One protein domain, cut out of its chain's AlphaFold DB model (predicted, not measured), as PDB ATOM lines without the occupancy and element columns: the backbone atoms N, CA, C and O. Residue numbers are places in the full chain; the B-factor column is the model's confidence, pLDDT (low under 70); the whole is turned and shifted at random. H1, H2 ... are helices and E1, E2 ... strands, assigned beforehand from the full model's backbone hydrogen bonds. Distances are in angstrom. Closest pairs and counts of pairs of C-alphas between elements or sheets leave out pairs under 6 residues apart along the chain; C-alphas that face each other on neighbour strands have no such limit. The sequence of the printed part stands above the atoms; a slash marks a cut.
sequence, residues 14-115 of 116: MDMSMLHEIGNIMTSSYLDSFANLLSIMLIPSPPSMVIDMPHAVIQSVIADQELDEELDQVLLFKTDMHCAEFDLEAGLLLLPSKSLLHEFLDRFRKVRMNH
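This is residues 14 to 115 of the 116 residues of the protein "CheY-P phosphatase CheC" of Bacteroidetes bacterium ADurb.Bin145 (UniProt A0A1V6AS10). A long helix, H1, crosses over the antiparallel hairpin E1-E2 with a gap between; H3 meets H1's end, and H2 touches no helix. The printed part has 102 residues, mixed in class, in the order H1, H2, E1, E2, H3. It is only just loose, close to compact, with radius of gyration of the C-alphas 15.8 A and spans of 44 by 39 by 21 A.

Start at H1, residues 14 to 38, whose residues 37 to 38 alone touch H3, residues 98 to 113; C-alphas 38 and 107 come closest, 5.7 A. E1, residues 75 to 82, and E2, residues 87 to 94, form a hairpin, N 77 and O 92 within hydrogen-bond range at 2.8 A. H1 is apart from H2, residues 54 to 64, and only just apart from E2, 8.2 A. Every O i to N i+4 pair in the helices is within hydrogen-bond range.

Find C-alpha 14 at (-18.658, -23.399, -0.221), where H1 begins, and C-alpha 113 at (-33.495, 20.387, -8.167), where H3 ends.

The link from H1 to H2 is long; residues 65 to 71 and 114 to 115 have pLDDT under 70.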
ATOM      1  N   MET A  14     -19.443 -24.356   0.560       89.81
ATOM      2  CA  MET A  14     -18.658 -23.399  -0.221       89.81
ATOM      3  C   MET A  14     -19.545 -22.591  -1.171       89.81
ATOM      4  O   MET A  14     -19.331 -21.387  -1.311       89.81
ATOM      5  N   ASP A  15     -20.567 -23.209  -1.760       89.69
ATOM      6  CA  ASP A  15     -21.557 -22.503  -2.579       89.69
ATOM      7  C   ASP A  15     -22.367 -21.520  -1.735       89.69
ATOM      8  O   ASP A  15     -22.537 -20.365  -2.119       89.69
ATOM      9  N   MET A  16     -22.800 -21.951  -0.545       90.25
ATOM     10  CA  MET A  16     -23.493 -21.084   0.411       90.25
ATOM     11  C   MET A  16     -22.615 -19.902   0.821       90.25
ATOM     12  O   MET A  16     -23.068 -18.761   0.818       90.25
ATOM     13  N   SER A  17     -21.335 -20.137   1.117       91.75
ATOM     14  CA  SER A  17     -20.401 -19.056   1.441       91.75
ATOM     15  C   SER A  17     -20.200 -18.098   0.265       91.75
ATOM     16  O   SER A  17     -20.107 -16.891   0.479       91.75
ATOM     17  N   MET A  18     -20.135 -18.611  -0.966       90.69
ATOM     18  CA  MET A  18     -20.003 -17.787  -2.167       90.69
ATOM     19  C   MET A  18     -21.241 -16.910  -2.372       90.69
ATOM     20  O   MET A  18     -21.110 -15.710  -2.598       90.69
ATOM     21  N   LEU A  19     -22.439 -17.491  -2.264       89.69
ATOM     22  CA  LEU A  19     -23.701 -16.760  -2.376       89.69
ATOM     23  C   LEU A  19     -23.823 -15.683  -1.289       89.69
ATOM     24  O   LEU A  19     -24.336 -14.598  -1.560       89.69
ATOM     25  N   HIS A  20     -23.324 -15.955  -0.078       90.50
ATOM     26  CA  HIS A  20     -23.369 -15.009   1.038       90.50
ATOM     27  C   HIS A  20     -22.483 -13.801   0.758       90.50
ATOM     28  O   HIS A  20     -22.934 -12.664   0.887       90.50
ATOM     29  N   GLU A  21     -21.265 -14.044   0.274       91.19
ATOM     30  CA  GLU A  21     -20.329 -12.983  -0.091       91.19
ATOM     31  C   GLU A  21     -20.837 -12.157  -1.277       91.19
ATOM     32  O   GLU A  21     -20.789 -10.929  -1.236       91.19
ATOM     33  N   ILE A  22     -21.403 -12.800  -2.306       89.31
ATOM     34  CA  ILE A  22     -22.034 -12.085  -3.425       89.31
ATOM     35  C   ILE A  22     -23.169 -11.201  -2.909       89.31
ATOM     36  O   ILE A  22     -23.222 -10.020  -3.249       89.31
ATOM     37  N   GLY A  23     -24.047 -11.736  -2.057       88.06
ATOM     38  CA  GLY A  23     -25.132 -10.972  -1.445       88.06
ATOM     39  C   GLY A  23     -24.620  -9.781  -0.630       88.06
ATOM     40  O   GLY A  23     -25.161  -8.679  -0.745       88.06
ATOM     41  N   ASN A  24     -23.548  -9.975   0.138       89.06
ATOM     42  CA  ASN A  24     -22.915  -8.933   0.938       89.06
ATOM     43  C   ASN A  24     -22.310  -7.819   0.069       89.06
ATOM     44  O   ASN A  24     -22.586  -6.643   0.314       89.06
ATOM     45  N   ILE A  25     -21.554  -8.168  -0.977       89.56
ATOM     46  CA  ILE A  25     -20.966  -7.208  -1.927       89.56
ATOM     47  C   ILE A  25     -22.069  -6.406  -2.623       89.56
ATOM     48  O   ILE A  25     -22.027  -5.174  -2.652       89.56
ATOM     49  N   MET A  26     -23.072  -7.106  -3.154       86.81
ATOM     50  CA  MET A  26     -24.194  -6.518  -3.883       86.81
ATOM     51  C   MET A  26     -24.995  -5.547  -3.022       86.81
ATOM     52  O   MET A  26     -25.235  -4.405  -3.419       86.81
ATOM     53  N   THR A  27     -25.376  -5.985  -1.823       87.38
ATOM     54  CA  THR A  27     -26.174  -5.177  -0.897       87.38
ATOM     55  C   THR A  27     -25.372  -3.982  -0.396       87.38
ATOM     56  O   THR A  27     -25.893  -2.871  -0.396       87.38
ATOM     57  N   SER A  28     -24.097  -4.170  -0.041       88.81
ATOM     58  CA  SER A  28     -23.239  -3.074   0.431       88.81
ATOM     59  C   SER A  28     -23.046  -2.012  -0.647       88.81
ATOM     60  O   SER A  28     -23.317  -0.840  -0.407       88.81
ATOM     61  N   SER A  29     -22.685  -2.417  -1.870       88.00
ATOM     62  CA  SER A  29     -22.503  -1.484  -2.989       88.00
ATOM     63  C   SER A  29     -23.777  -0.694  -3.298       88.00
ATOM     64  O   SER A  29     -23.723   0.512  -3.575       88.00
ATOM     65  N   TYR A  30     -24.929  -1.362  -3.212       87.50
ATOM     66  CA  TYR A  30     -26.220  -0.729  -3.415       87.50
ATOM     67  C   TYR A  30     -26.534   0.287  -2.310       87.50
ATOM     68  O   TYR A  30     -26.838   1.446  -2.604       87.50
ATOM     69  N   LEU A  31     -26.442  -0.129  -1.043       87.75
ATOM     70  CA  LEU A  31     -26.728   0.726   0.107       87.75
ATOM     71  C   LEU A  31     -25.785   1.926   0.164       87.75
ATOM     72  O   LEU A  31     -26.258   3.030   0.413       87.75
ATOM     73  N   ASP A  32     -24.502   1.746  -0.143       89.56
ATOM     74  CA  ASP A  32     -23.525   2.835  -0.214       89.56
ATOM     75  C   ASP A  32     -23.900   3.849  -1.298       89.56
ATOM     76  O   ASP A  32     -23.917   5.058  -1.062       89.56
ATOM     77  N   SER A  33     -24.249   3.374  -2.496       88.75
ATOM     78  CA  SER A  33     -24.653   4.246  -3.605       88.75
ATOM     79  C   SER A  33     -25.941   5.007  -3.286       88.75
ATOM     80  O   SER A  33     -26.042   6.206  -3.551       88.75
ATOM     81  N   PHE A  34     -26.910   4.330  -2.671       88.25
ATOM     82  CA  PHE A  34     -28.179   4.921  -2.260       88.25
ATOM     83  C   PHE A  34     -28.000   5.937  -1.120       88.25
ATOM     84  O   PHE A  34     -28.556   7.037  -1.167       88.25
ATOM     85  N   ALA A  35     -27.160   5.610  -0.136       89.38
ATOM     86  CA  ALA A  35     -26.786   6.492   0.960       89.38
ATOM     87  C   ALA A  35     -26.096   7.762   0.448       89.38
ATOM     88  O   ALA A  35     -26.481   8.871   0.826       89.38
ATOM     89  N   ASN A  36     -25.144   7.611  -0.477       90.38
ATOM     90  CA  ASN A  36     -24.456   8.726  -1.125       90.38
ATOM     91  C   ASN A  36     -25.426   9.611  -1.917       90.38
ATOM     92  O   ASN A  36     -25.407  10.833  -1.756       90.38
ATOM     93  N   LEU A  37     -26.314   9.007  -2.715       89.69
ATOM     94  CA  LEU A  37     -27.324   9.727  -3.494       89.69
ATOM     95  C   LEU A  37     -28.209  10.607  -2.605       89.69
ATOM     96  O   LEU A  37     -28.460  11.762  -2.934       89.69
ATOM     97  N   LEU A  38     -28.677  10.076  -1.476       90.50
ATOM     98  CA  LEU A  38     -29.578  10.792  -0.567       90.50
ATOM     99  C   LEU A  38     -28.844  11.612   0.505       90.50
ATOM    100  O   LEU A  38     -29.493  12.313   1.292       90.50
ATOM    101  N   SER A  39     -27.508  11.540   0.535       88.81
ATOM    102  CA  SER A  39     -26.659  12.117   1.583       88.81
ATOM    103  C   SER A  39     -27.135  11.716   2.987       88.81
ATOM    104  O   SER A  39     -27.373  12.562   3.854       88.81
ATOM    105  N   ILE A  40     -27.332  10.411   3.183       88.38
ATOM    106  CA  ILE A  40     -27.715   9.784   4.456       88.38
ATOM    107  C   ILE A  40     -26.660   8.768   4.889       88.38
ATOM    108  O   ILE A  40     -25.821   8.355   4.097       88.38
ATOM    109  N   MET A  41     -26.718   8.351   6.152       86.12
ATOM    110  CA  MET A  41     -25.939   7.229   6.667       86.12
ATOM    111  C   MET A  41     -26.872   6.034   6.841       86.12
ATOM    112  O   MET A  41     -27.883   6.144   7.532       86.12
ATOM    113  N   LEU A  42     -26.526   4.903   6.230       84.75
ATOM    114  CA  LEU A  42     -27.200   3.622   6.428       84.75
ATOM    115  C   LEU A  42     -26.227   2.678   7.134       84.75
ATOM    116  O   LEU A  42     -25.076   2.567   6.724       84.75
ATOM    117  N   ILE A  43     -26.677   2.024   8.205       84.88
ATOM    118  CA  ILE A  43     -25.875   1.050   8.954       84.88
ATOM    119  C   ILE A  43     -26.547  -0.317   8.787       84.88
ATOM    120  O   ILE A  43     -27.494  -0.610   9.519       84.88
ATOM    121  N   PRO A  44     -26.126  -1.134   7.804       82.75
ATOM    122  CA  PRO A  44     -26.706  -2.453   7.609       82.75
ATOM    123  C   PRO A  44     -26.235  -3.440   8.679       82.75
ATOM    124  O   PRO A  44     -25.087  -3.404   9.128       82.75
ATOM    125  N   SER A  45     -27.116  -4.366   9.057       84.75
ATOM    126  CA  SER A  45     -26.699  -5.613   9.696       84.75
ATOM    127  C   SER A  45     -26.099  -6.563   8.651       84.75
ATOM    128  O   SER A  45     -26.370  -6.407   7.458       84.75
ATOM    129  N   PRO A  46     -25.333  -7.589   9.067       81.00
ATOM    130  CA  PRO A  46     -24.952  -8.667   8.163       81.00
ATOM    131  C   PRO A  46     -26.189  -9.293   7.496       81.00
ATOM    132  O   PRO A  46     -27.226  -9.422   8.157       81.00
ATOM    133  N   PRO A  47     -26.104  -9.689   6.214       85.12
ATOM    134  CA  PRO A  47     -27.228 -10.299   5.524       85.12
ATOM    135  C   PRO A  47     -27.495 -11.708   6.056       85.12
ATOM    136  O   PRO A  47     -26.571 -12.500   6.273       85.12
ATOM    137  N   SER A  48     -28.775 -12.029   6.212       86.50
ATOM    138  CA  SER A  48     -29.251 -13.393   6.435       86.50
ATOM    139  C   SER A  48     -29.523 -14.062   5.090       86.50
ATOM    140  O   SER A  48     -30.043 -13.428   4.175       86.50
ATOM    141  N   MET A  49     -29.189 -15.346   4.969       87.00
ATOM    142  CA  MET A  49     -29.469 -16.132   3.769       87.00
ATOM    143  C   MET A  49     -30.627 -17.093   4.013       87.00
ATOM    144  O   MET A  49     -30.645 -17.809   5.011       87.00
ATOM    145  N   VAL A  50     -31.555 -17.140   3.061       88.50
ATOM    146  CA  VAL A  50     -32.653 -18.104   3.017       88.50
ATOM    147  C   VAL A  50     -32.799 -18.618   1.588       88.50
ATOM    148  O   VAL A  50     -32.707 -17.847   0.635       88.50
ATOM    149  N   ILE A  51     -32.997 -19.926   1.443       87.69
ATOM    150  CA  ILE A  51     -33.276 -20.581   0.164       87.69
ATOM    151  C   ILE A  51     -34.590 -21.327   0.345       87.69
ATOM    152  O   ILE A  51     -34.638 -22.351   1.021       87.69
ATOM    153  N   ASP A  52     -35.659 -20.774  -0.213       89.75
ATOM    154  CA  ASP A  52     -37.003 -21.337  -0.123       89.75
ATOM    155  C   ASP A  52     -37.842 -20.861  -1.319       89.75
ATOM    156  O   ASP A  52     -37.397 -20.061  -2.150       89.75
ATOM    157  N   MET A  53     -39.081 -21.332  -1.407       91.56
ATOM    158  CA  MET A  53     -40.065 -20.800  -2.330       91.56
ATOM    159  C   MET A  53     -40.235 -19.288  -2.109       91.56
ATOM    160  O   MET A  53     -40.337 -18.844  -0.962       91.56
ATOM    161  N   PRO A  54     -40.362 -18.482  -3.180       87.56
ATOM    162  CA  PRO A  54     -40.427 -17.024  -3.061       87.56
ATOM    163  C   PRO A  54     -41.487 -16.515  -2.073       87.56
ATOM    164  O   PRO A  54     -41.259 -15.539  -1.362       87.56
ATOM    165  N   HIS A  55     -42.639 -17.193  -1.986       88.94
ATOM    166  CA  HIS A  55     -43.701 -16.815  -1.051       88.94
ATOM    167  C   HIS A  55     -43.277 -16.966   0.418       88.94
ATOM    168  O   HIS A  55     -43.670 -16.148   1.246       88.94
ATOM    169  N   ALA A  56     -42.496 -18.000   0.743       91.69
ATOM    170  CA  ALA A  56     -42.064 -18.294   2.103       91.69
ATOM    171  C   ALA A  56     -41.033 -17.259   2.562       91.69
ATOM    172  O   ALA A  56     -41.151 -16.724   3.661       91.69
ATOM    173  N   VAL A  57     -40.108 -16.892   1.666       89.44
ATOM    174  CA  VAL A  57     -39.117 -15.829   1.893       89.44
ATOM    175  C   VAL A  57     -39.788 -14.479   2.161       89.44
ATOM    176  O   VAL A  57     -39.429 -13.777   3.101       89.44
ATOM    177  N   ILE A  58     -40.789 -14.094   1.364       86.50
ATOM    178  CA  ILE A  58     -41.496 -12.820   1.581       86.50
ATOM    179  C   ILE A  58     -42.257 -12.849   2.911       86.50
ATOM    180  O   ILE A  58     -42.226 -11.877   3.665       86.50
ATOM    181  N   GLN A  59     -42.921 -13.965   3.219       86.06
ATOM    182  CA  GLN A  59     -43.675 -14.109   4.459       86.06
ATOM    183  C   GLN A  59     -42.773 -14.027   5.696       86.06
ATOM    184  O   GLN A  59     -43.170 -13.390   6.670       86.06
ATOM    185  N   SER A  60     -41.573 -14.619   5.665       85.81
ATOM    186  CA  SER A  60     -40.630 -14.532   6.785       85.81
ATOM    187  C   SER A  60     -40.163 -13.096   7.020       85.81
ATOM    188  O   SER A  60     -40.168 -12.637   8.154       85.81
ATOM    189  N   VAL A  61     -39.855 -12.350   5.951       83.94
ATOM    190  CA  VAL A  61     -39.439 -10.941   6.057       83.94
ATOM    191  C   VAL A  61     -40.550 -10.062   6.638       83.94
ATOM    192  O   VAL A  61     -40.278  -9.195   7.460       83.94
ATOM    193  N   ILE A  62     -41.807 -10.276   6.233       81.31
ATOM    194  CA  ILE A  62     -42.945  -9.508   6.766       81.31
ATOM    195  C   ILE A  62     -43.194  -9.848   8.240       81.31
ATOM    196  O   ILE A  62     -43.492  -8.951   9.025       81.31
ATOM    197  N   ALA A  63     -43.079 -11.126   8.614       82.12
ATOM    198  CA  ALA A  63     -43.275 -11.570   9.991       82.12
ATOM    199  C   ALA A  63     -42.207 -11.007  10.944       82.12
ATOM    200  O   ALA A  63     -42.553 -10.555  12.031       82.12
ATOM    201  N   ASP A  64     -40.941 -10.976  10.517       76.06
ATOM    202  CA  ASP A  64     -39.816 -10.482  11.328       76.06
ATOM    203  C   ASP A  64     -39.882  -8.978  11.624       76.06
ATOM    204  O   ASP A  64     -39.256  -8.504  12.571       76.06
ATOM    205  N   GLN A  65     -40.626  -8.209  10.829       68.19
ATOM    206  CA  GLN A  65     -40.664  -6.754  10.967       68.19
ATOM    207  C   GLN A  65     -41.568  -6.267  12.121       68.19
ATOM    208  O   GLN A  65     -41.514  -5.077  12.410       68.19
ATOM    209  N   GLU A  66     -42.345  -7.133  12.802       58.72
ATOM    210  CA  GLU A  66     -43.146  -6.809  14.014       58.72
ATOM    211  C   GLU A  66     -43.827  -5.423  13.938       58.72
ATOM    212  O   GLU A  66     -43.571  -4.531  14.749       58.72
ATOM    213  N   LEU A  67     -44.643  -5.177  12.907       56.56
ATOM    214  CA  LEU A  67     -45.032  -3.800  12.606       56.56
ATOM    215  C   LEU A  67     -46.352  -3.358  13.236       56.56
ATOM    216  O   LEU A  67     -47.439  -3.756  12.827       56.56
ATOM    217  N   ASP A  68     -46.201  -2.403  14.151       54.25
ATOM    218  CA  ASP A  68     -47.187  -1.394  14.569       54.25
ATOM    219  C   ASP A  68     -47.490  -0.378  13.427       54.25
ATOM    220  O   ASP A  68     -48.329   0.511  13.562       54.25
ATOM    221  N   GLU A  69     -46.820  -0.503  12.270       60.31
ATOM    222  CA  GLU A  69     -46.973   0.352  11.084       60.31
ATOM    223  C   GLU A  69     -47.345  -0.455   9.822       60.31
ATOM    224  O   GLU A  69     -46.717  -1.448   9.471       60.31
ATOM    225  N   GLU A  70     -48.356  -0.017   9.072       65.12
ATOM    226  CA  GLU A  70     -48.737  -0.669   7.810       65.12
ATOM    227  C   GLU A  70     -47.602  -0.592   6.760       65.12
ATOM    228  O   GLU A  70     -47.298   0.496   6.260       65.12
ATOM    229  N   LEU A  71     -47.024  -1.734   6.357       69.19
ATOM    230  CA  LEU A  71     -46.243  -1.839   5.112       69.19
ATOM    231  C   LEU A  71     -47.195  -1.957   3.930       69.19
ATOM    232  O   LEU A  71     -47.691  -3.040   3.622       69.19
ATOM    233  N   ASP A  72     -47.431  -0.852   3.240       77.00
ATOM    234  CA  ASP A  72     -48.232  -0.824   2.014       77.00
ATOM    235  C   ASP A  72     -47.403  -0.514   0.757       77.00
ATOM    236  O   ASP A  72     -47.933  -0.559  -0.356       77.00
ATOM    237  N   GLN A  73     -46.104  -0.225   0.904       83.69
ATOM    238  CA  GLN A  73     -45.231   0.174  -0.201       83.69
ATOM    239  C   GLN A  73     -43.902  -0.583  -0.188       83.69
ATOM    240  O   GLN A  73     -43.272  -0.775   0.848       83.69
ATOM    241  N   VAL A  74     -43.470  -0.987  -1.383       86.75
ATOM    242  CA  VAL A  74     -42.199  -1.675  -1.630       86.75
ATOM    243  C   VAL A  74     -41.476  -0.953  -2.757       86.75
ATOM    244  O   VAL A  74     -42.077  -0.624  -3.781       86.75
ATOM    245  N   LEU A  75     -40.177  -0.732  -2.583       86.88
ATOM    246  CA  LEU A  75     -39.298  -0.275  -3.652       86.88
ATOM    247  C   LEU A  75     -38.581  -1.488  -4.245       86.88
ATOM    248  O   LEU A  75     -37.848  -2.183  -3.545       86.88
ATOM    249  N   LEU A  76     -38.814  -1.745  -5.533       89.12
ATOM    250  CA  LEU A  76     -38.136  -2.792  -6.290       89.12
ATOM    251  C   LEU A  76     -37.085  -2.163  -7.197       89.12
ATOM    252  O   LEU A  76     -37.410  -1.372  -8.084       89.12
ATOM    253  N   PHE A  77     -35.842  -2.583  -7.020       86.69
ATOM    254  CA  PHE A  77     -34.751  -2.279  -7.929       86.69
ATOM    255  C   PHE A  77     -34.456  -3.520  -8.754       86.69
ATOM    256  O   PHE A  77     -34.148  -4.574  -8.205       86.69
ATOM    257  N   LYS A  78     -34.583  -3.387 -10.070       90.06
ATOM    258  CA  LYS A  78     -34.163  -4.409 -11.023       90.06
ATOM    259  C   LYS A  78     -32.811  -4.019 -11.587       90.06
ATOM    260  O   LYS A  78     -32.629  -2.875 -12.003       90.06
ATOM    261  N   THR A  79     -31.897  -4.971 -11.588       85.06
ATOM    262  CA  THR A  79     -30.532  -4.792 -12.052       85.06
ATOM    263  C   THR A  79     -30.221  -5.895 -13.039       85.06
ATOM    264  O   THR A  79     -30.163  -7.062 -12.661       85.06
ATOM    265  N   ASP A  80     -29.978  -5.508 -14.282       90.12
ATOM    266  CA  ASP A  80     -29.472  -6.415 -15.301       90.12
ATOM    267  C   ASP A  80     -27.945  -6.356 -15.294       90.12
ATOM    268  O   ASP A  80     -27.335  -5.284 -15.364       90.12
ATOM    269  N   MET A  81     -27.320  -7.518 -15.153       86.06
ATOM    270  CA  MET A  81     -25.877  -7.687 -15.120       86.06
ATOM    271  C   MET A  81     -25.434  -8.517 -16.306       86.06
ATOM    272  O   MET A  81     -25.896  -9.635 -16.505       86.06
ATOM    273  N   HIS A  82     -24.483  -7.973 -17.051       89.88
ATOM    274  CA  HIS A  82     -23.940  -8.605 -18.241       89.88
ATOM    275  C   HIS A  82     -22.466  -8.912 -18.010       89.88
ATOM    276  O   HIS A  82     -21.673  -8.010 -17.721       89.88
ATOM    277  N   CYS A  83     -22.079 -10.173 -18.157       86.19
ATOM    278  CA  CYS A  83     -20.682 -10.570 -18.260       86.19
ATOM    279  C   CYS A  83     -20.446 -11.320 -19.574       86.19
ATOM    280  O   CYS A  83     -21.381 -11.628 -20.304       86.19
ATOM    281  N   ALA A  84     -19.183 -11.591 -19.906       89.31
ATOM    282  CA  ALA A  84     -18.826 -12.165 -21.207       89.31
ATOM    283  C   ALA A  84     -19.509 -13.515 -21.503       89.31
ATOM    284  O   ALA A  84     -19.668 -13.868 -22.668       89.31
ATOM    285  N   GLU A  85     -19.888 -14.257 -20.461       87.50
ATOM    286  CA  GLU A  85     -20.408 -15.624 -20.561       87.50
ATOM    287  C   GLU A  85     -21.840 -15.774 -20.020       87.50
ATOM    288  O   GLU A  85     -22.506 -16.752 -20.350       87.50
ATOM    289  N   PHE A  86     -22.331 -14.818 -19.222       83.81
ATOM    290  CA  PHE A  86     -23.611 -14.926 -18.516       83.81
ATOM    291  C   PHE A  86     -24.334 -13.580 -18.428       83.81
ATOM    292  O   PHE A  86     -23.721 -12.553 -18.127       83.81
ATOM    293  N   ASP A  87     -25.652 -13.630 -18.598       89.62
ATOM    294  CA  ASP A  87     -26.577 -12.556 -18.252       89.62
ATOM    295  C   ASP A  87     -27.307 -12.926 -16.955       89.62
ATOM    296  O   ASP A  87     -27.776 -14.055 -16.795       89.62
ATOM    297  N   LEU A  88     -27.398 -11.981 -16.024       87.12
ATOM    298  CA  LEU A  88     -28.019 -12.164 -14.717       87.12
ATOM    299  C   LEU A  88     -28.990 -11.010 -14.440       87.12
ATOM    300  O   LEU A  88     -28.573  -9.860 -14.366       87.12
ATOM    301  N   GLU A  89     -30.268 -11.321 -14.228       89.38
ATOM    302  CA  GLU A  89     -31.242 -10.370 -13.675       89.38
ATOM    303  C   GLU A  89     -31.268 -10.531 -12.150       89.38
ATOM    304  O   GLU A  89     -31.510 -11.620 -11.624       89.38
ATOM    305  N   ALA A  90     -31.027  -9.439 -11.433       85.44
ATOM    306  CA  ALA A  90     -31.084  -9.378  -9.981       85.44
ATOM    307  C   ALA A  90     -32.158  -8.384  -9.528       85.44
ATOM    308  O   ALA A  90     -32.295  -7.289 -10.075       85.44
ATOM    309  N   GLY A  91     -32.909  -8.755  -8.492       87.81
ATOM    310  CA  GLY A  91     -33.902  -7.895  -7.855       87.81
ATOM    311  C   GLY A  91     -33.512  -7.578  -6.416       87.81
ATOM    312  O   GLY A  91     -33.240  -8.492  -5.642       87.81
ATOM    313  N   LEU A  92     -33.535  -6.301  -6.040       87.94
ATOM    314  CA  LEU A  92     -33.454  -5.862  -4.648       87.94
ATOM    315  C   LEU A  92     -34.804  -5.284  -4.228       87.94
ATOM    316  O   LEU A  92     -35.307  -4.349  -4.852       87.94
ATOM    317  N   LEU A  93     -35.378  -5.835  -3.161       87.88
ATOM    318  CA  LEU A  93     -36.607  -5.335  -2.557       87.88
ATOM    319  C   LEU A  93     -36.261  -4.580  -1.279       87.88
ATOM    320  O   LEU A  93     -35.610  -5.116  -0.388       87.88
ATOM    321  N   LEU A  94     -36.744  -3.348  -1.184       86.62
ATOM    322  CA  LEU A  94     -36.669  -2.535   0.017       86.62
ATOM    323  C   LEU A  94     -38.087  -2.312   0.542       86.62
ATOM    324  O   LEU A  94     -38.957  -1.831  -0.187       86.62
ATOM    325  N   LEU A  95     -38.303  -2.666   1.807       86.62
ATOM    326  CA  LEU A  95     -39.573  -2.520   2.517       86.62
ATOM    327  C   LEU A  95     -39.411  -1.436   3.596       86.62
ATOM    328  O   LEU A  95     -39.146  -1.761   4.754       86.62
ATOM    329  N   PRO A  96     -39.463  -0.144   3.227       84.62
ATOM    330  CA  PRO A  96     -39.317   0.942   4.184       84.62
ATOM    331  C   PRO A  96     -40.600   1.132   5.003       84.62
ATOM    332  O   PRO A  96     -41.705   0.904   4.510       84.62
ATOM    333  N   SER A  97     -40.464   1.656   6.222       84.75
ATOM    334  CA  SER A  97     -41.601   2.259   6.919       84.75
ATOM    335  C   SER A  97     -42.142   3.461   6.134       84.75
ATOM    336  O   SER A  97     -41.421   4.081   5.339       84.75
ATOM    337  N   LYS A  98     -43.399   3.854   6.387       84.75
ATOM    338  CA  LYS A  98     -43.997   5.031   5.724       84.75
ATOM    339  C   LYS A  98     -43.153   6.287   5.964       84.75
ATOM    340  O   LYS A  98     -42.897   7.053   5.037       84.75
ATOM    341  N   SER A  99     -42.680   6.475   7.196       86.31
ATOM    342  CA  SER A  99     -41.830   7.605   7.589       86.31
ATOM    343  C   SER A  99     -40.503   7.636   6.823       86.31
ATOM    344  O   SER A  99     -40.146   8.675   6.261       86.31
ATOM    345  N   LEU A 100     -39.814   6.496   6.724       84.94
ATOM    346  CA  LEU A 100     -38.545   6.380   6.007       84.94
ATOM    347  C   LEU A 100     -38.715   6.622   4.501       84.94
ATOM    348  O   LEU A 100     -37.906   7.311   3.879       84.94
ATOM    349  N   LEU A 101     -39.796   6.107   3.914       88.44
ATOM    350  CA  LEU A 101     -40.088   6.316   2.500       88.44
ATOM    351  C   LEU A 101     -40.351   7.788   2.174       88.44
ATOM    352  O   LEU A 101     -39.827   8.306   1.184       88.44
ATOM    353  N   HIS A 102     -41.124   8.482   3.013       88.75
ATOM    354  CA  HIS A 102     -41.336   9.920   2.865       88.75
ATOM    355  C   HIS A 102     -40.013  10.695   2.912       88.75
ATOM    356  O   HIS A 102     -39.783  11.558   2.062       88.75
ATOM    357  N   GLU A 103     -39.112  10.341   3.832       89.06
ATOM    358  CA  GLU A 103     -37.789  10.962   3.909       89.06
ATOM    359  C   GLU A 103     -36.957  10.728   2.637       89.06
ATOM    360  O   GLU A 103     -36.360  11.674   2.110       89.06
ATOM    361  N   PHE A 104     -36.941   9.501   2.102       89.81
ATOM    362  CA  PHE A 104     -36.231   9.198   0.856       89.81
ATOM    363  C   PHE A 104     -36.745  10.037  -0.315       89.81
ATOM    364  O   PHE A 104     -35.946  10.640  -1.037       89.81
ATOM    365  N   LEU A 105     -38.065  10.127  -0.488       89.19
ATOM    366  CA  LEU A 105     -38.679  10.887  -1.580       89.19
ATOM    367  C   LEU A 105     -38.386  12.388  -1.479       89.19
ATOM    368  O   LEU A 105     -38.087  13.034  -2.487       89.19
ATOM    369  N   ASP A 106     -38.431  12.951  -0.274       91.25
ATOM    370  CA  ASP A 106     -38.147  14.369  -0.063       91.25
ATOM    371  C   ASP A 106     -36.675  14.712  -0.305       91.25
ATOM    372  O   ASP A 106     -36.366  15.767  -0.869       91.25
ATOM    373  N   ARG A 107     -35.752  13.816   0.059       90.31
ATOM    374  CA  ARG A 107     -34.325  13.967  -0.259       90.31
ATOM    375  C   ARG A 107     -34.068  13.842  -1.755       90.31
ATOM    376  O   ARG A 107     -33.386  14.694  -2.323       90.31
ATOM    377  N   PHE A 108     -34.680  12.862  -2.413       88.25
ATOM    378  CA  PHE A 108     -34.540  12.664  -3.854       88.25
ATOM    379  C   PHE A 108     -34.998  13.894  -4.657       88.25
ATOM    380  O   PHE A 108     -34.320  14.328  -5.591       88.25
ATOM    381  N   ARG A 109     -36.108  14.529  -4.254       88.62
ATOM    382  CA  ARG A 109     -36.590  15.783  -4.867       88.62
ATOM    383  C   ARG A 109     -35.560  16.913  -4.787       88.62
ATOM    384  O   ARG A 109     -35.385  17.631  -5.769       88.62
ATOM    385  N   LYS A 110     -34.869  17.059  -3.651       86.25
ATOM    386  CA  LYS A 110     -33.834  18.090  -3.452       86.25
ATOM    387  C   LYS A 110     -32.606  17.848  -4.327       86.25
ATOM    388  O   LYS A 110     -32.075  18.796  -4.892       86.25
ATOM    389  N   VAL A 111     -32.190  16.591  -4.475       85.44
ATOM    390  CA  VAL A 111     -31.080  16.215  -5.366       85.44
ATOM    391  C   VAL A 111     -31.410  16.577  -6.812       85.44
ATOM    392  O   VAL A 111     -30.596  17.201  -7.485       85.44
ATOM    393  N   ARG A 112     -32.632  16.271  -7.267       79.25
ATOM    394  CA  ARG A 112     -33.071  16.579  -8.635       79.25
ATOM    395  C   ARG A 112     -33.062  18.082  -8.942       79.25
ATOM    396  O   ARG A 112     -32.665  18.459 -10.033       79.25
ATOM    397  N   MET A 113     -33.469  18.925  -7.990       72.06
ATOM    398  CA  MET A 113     -33.495  20.387  -8.167       72.06
ATOM    399  C   MET A 113     -32.104  21.042  -8.175       72.06
ATOM    400  O   MET A 113     -31.972  22.146  -8.680       72.06
ATOM    401  N   ASN A 114     -31.071  20.387  -7.633       63.22
ATOM    402  CA  ASN A 114     -29.690  20.894  -7.643       63.22
ATOM    403  C   ASN A 114     -28.914  20.523  -8.925       63.22
ATOM    404  O   ASN A 114     -27.737  20.864  -9.056       63.22
ATOM    405  N   HIS A 115     -29.529  19.766  -9.835       59.47
ATOM    406  CA  HIS A 115     -28.960  19.373 -11.130       59.47
ATOM    407  C   HIS A 115     -29.718  19.986 -12.324       59.47
ATOM    408  O   HIS A 115     -29.462  19.600 -13.464       59.47
TER     409      HIS A 115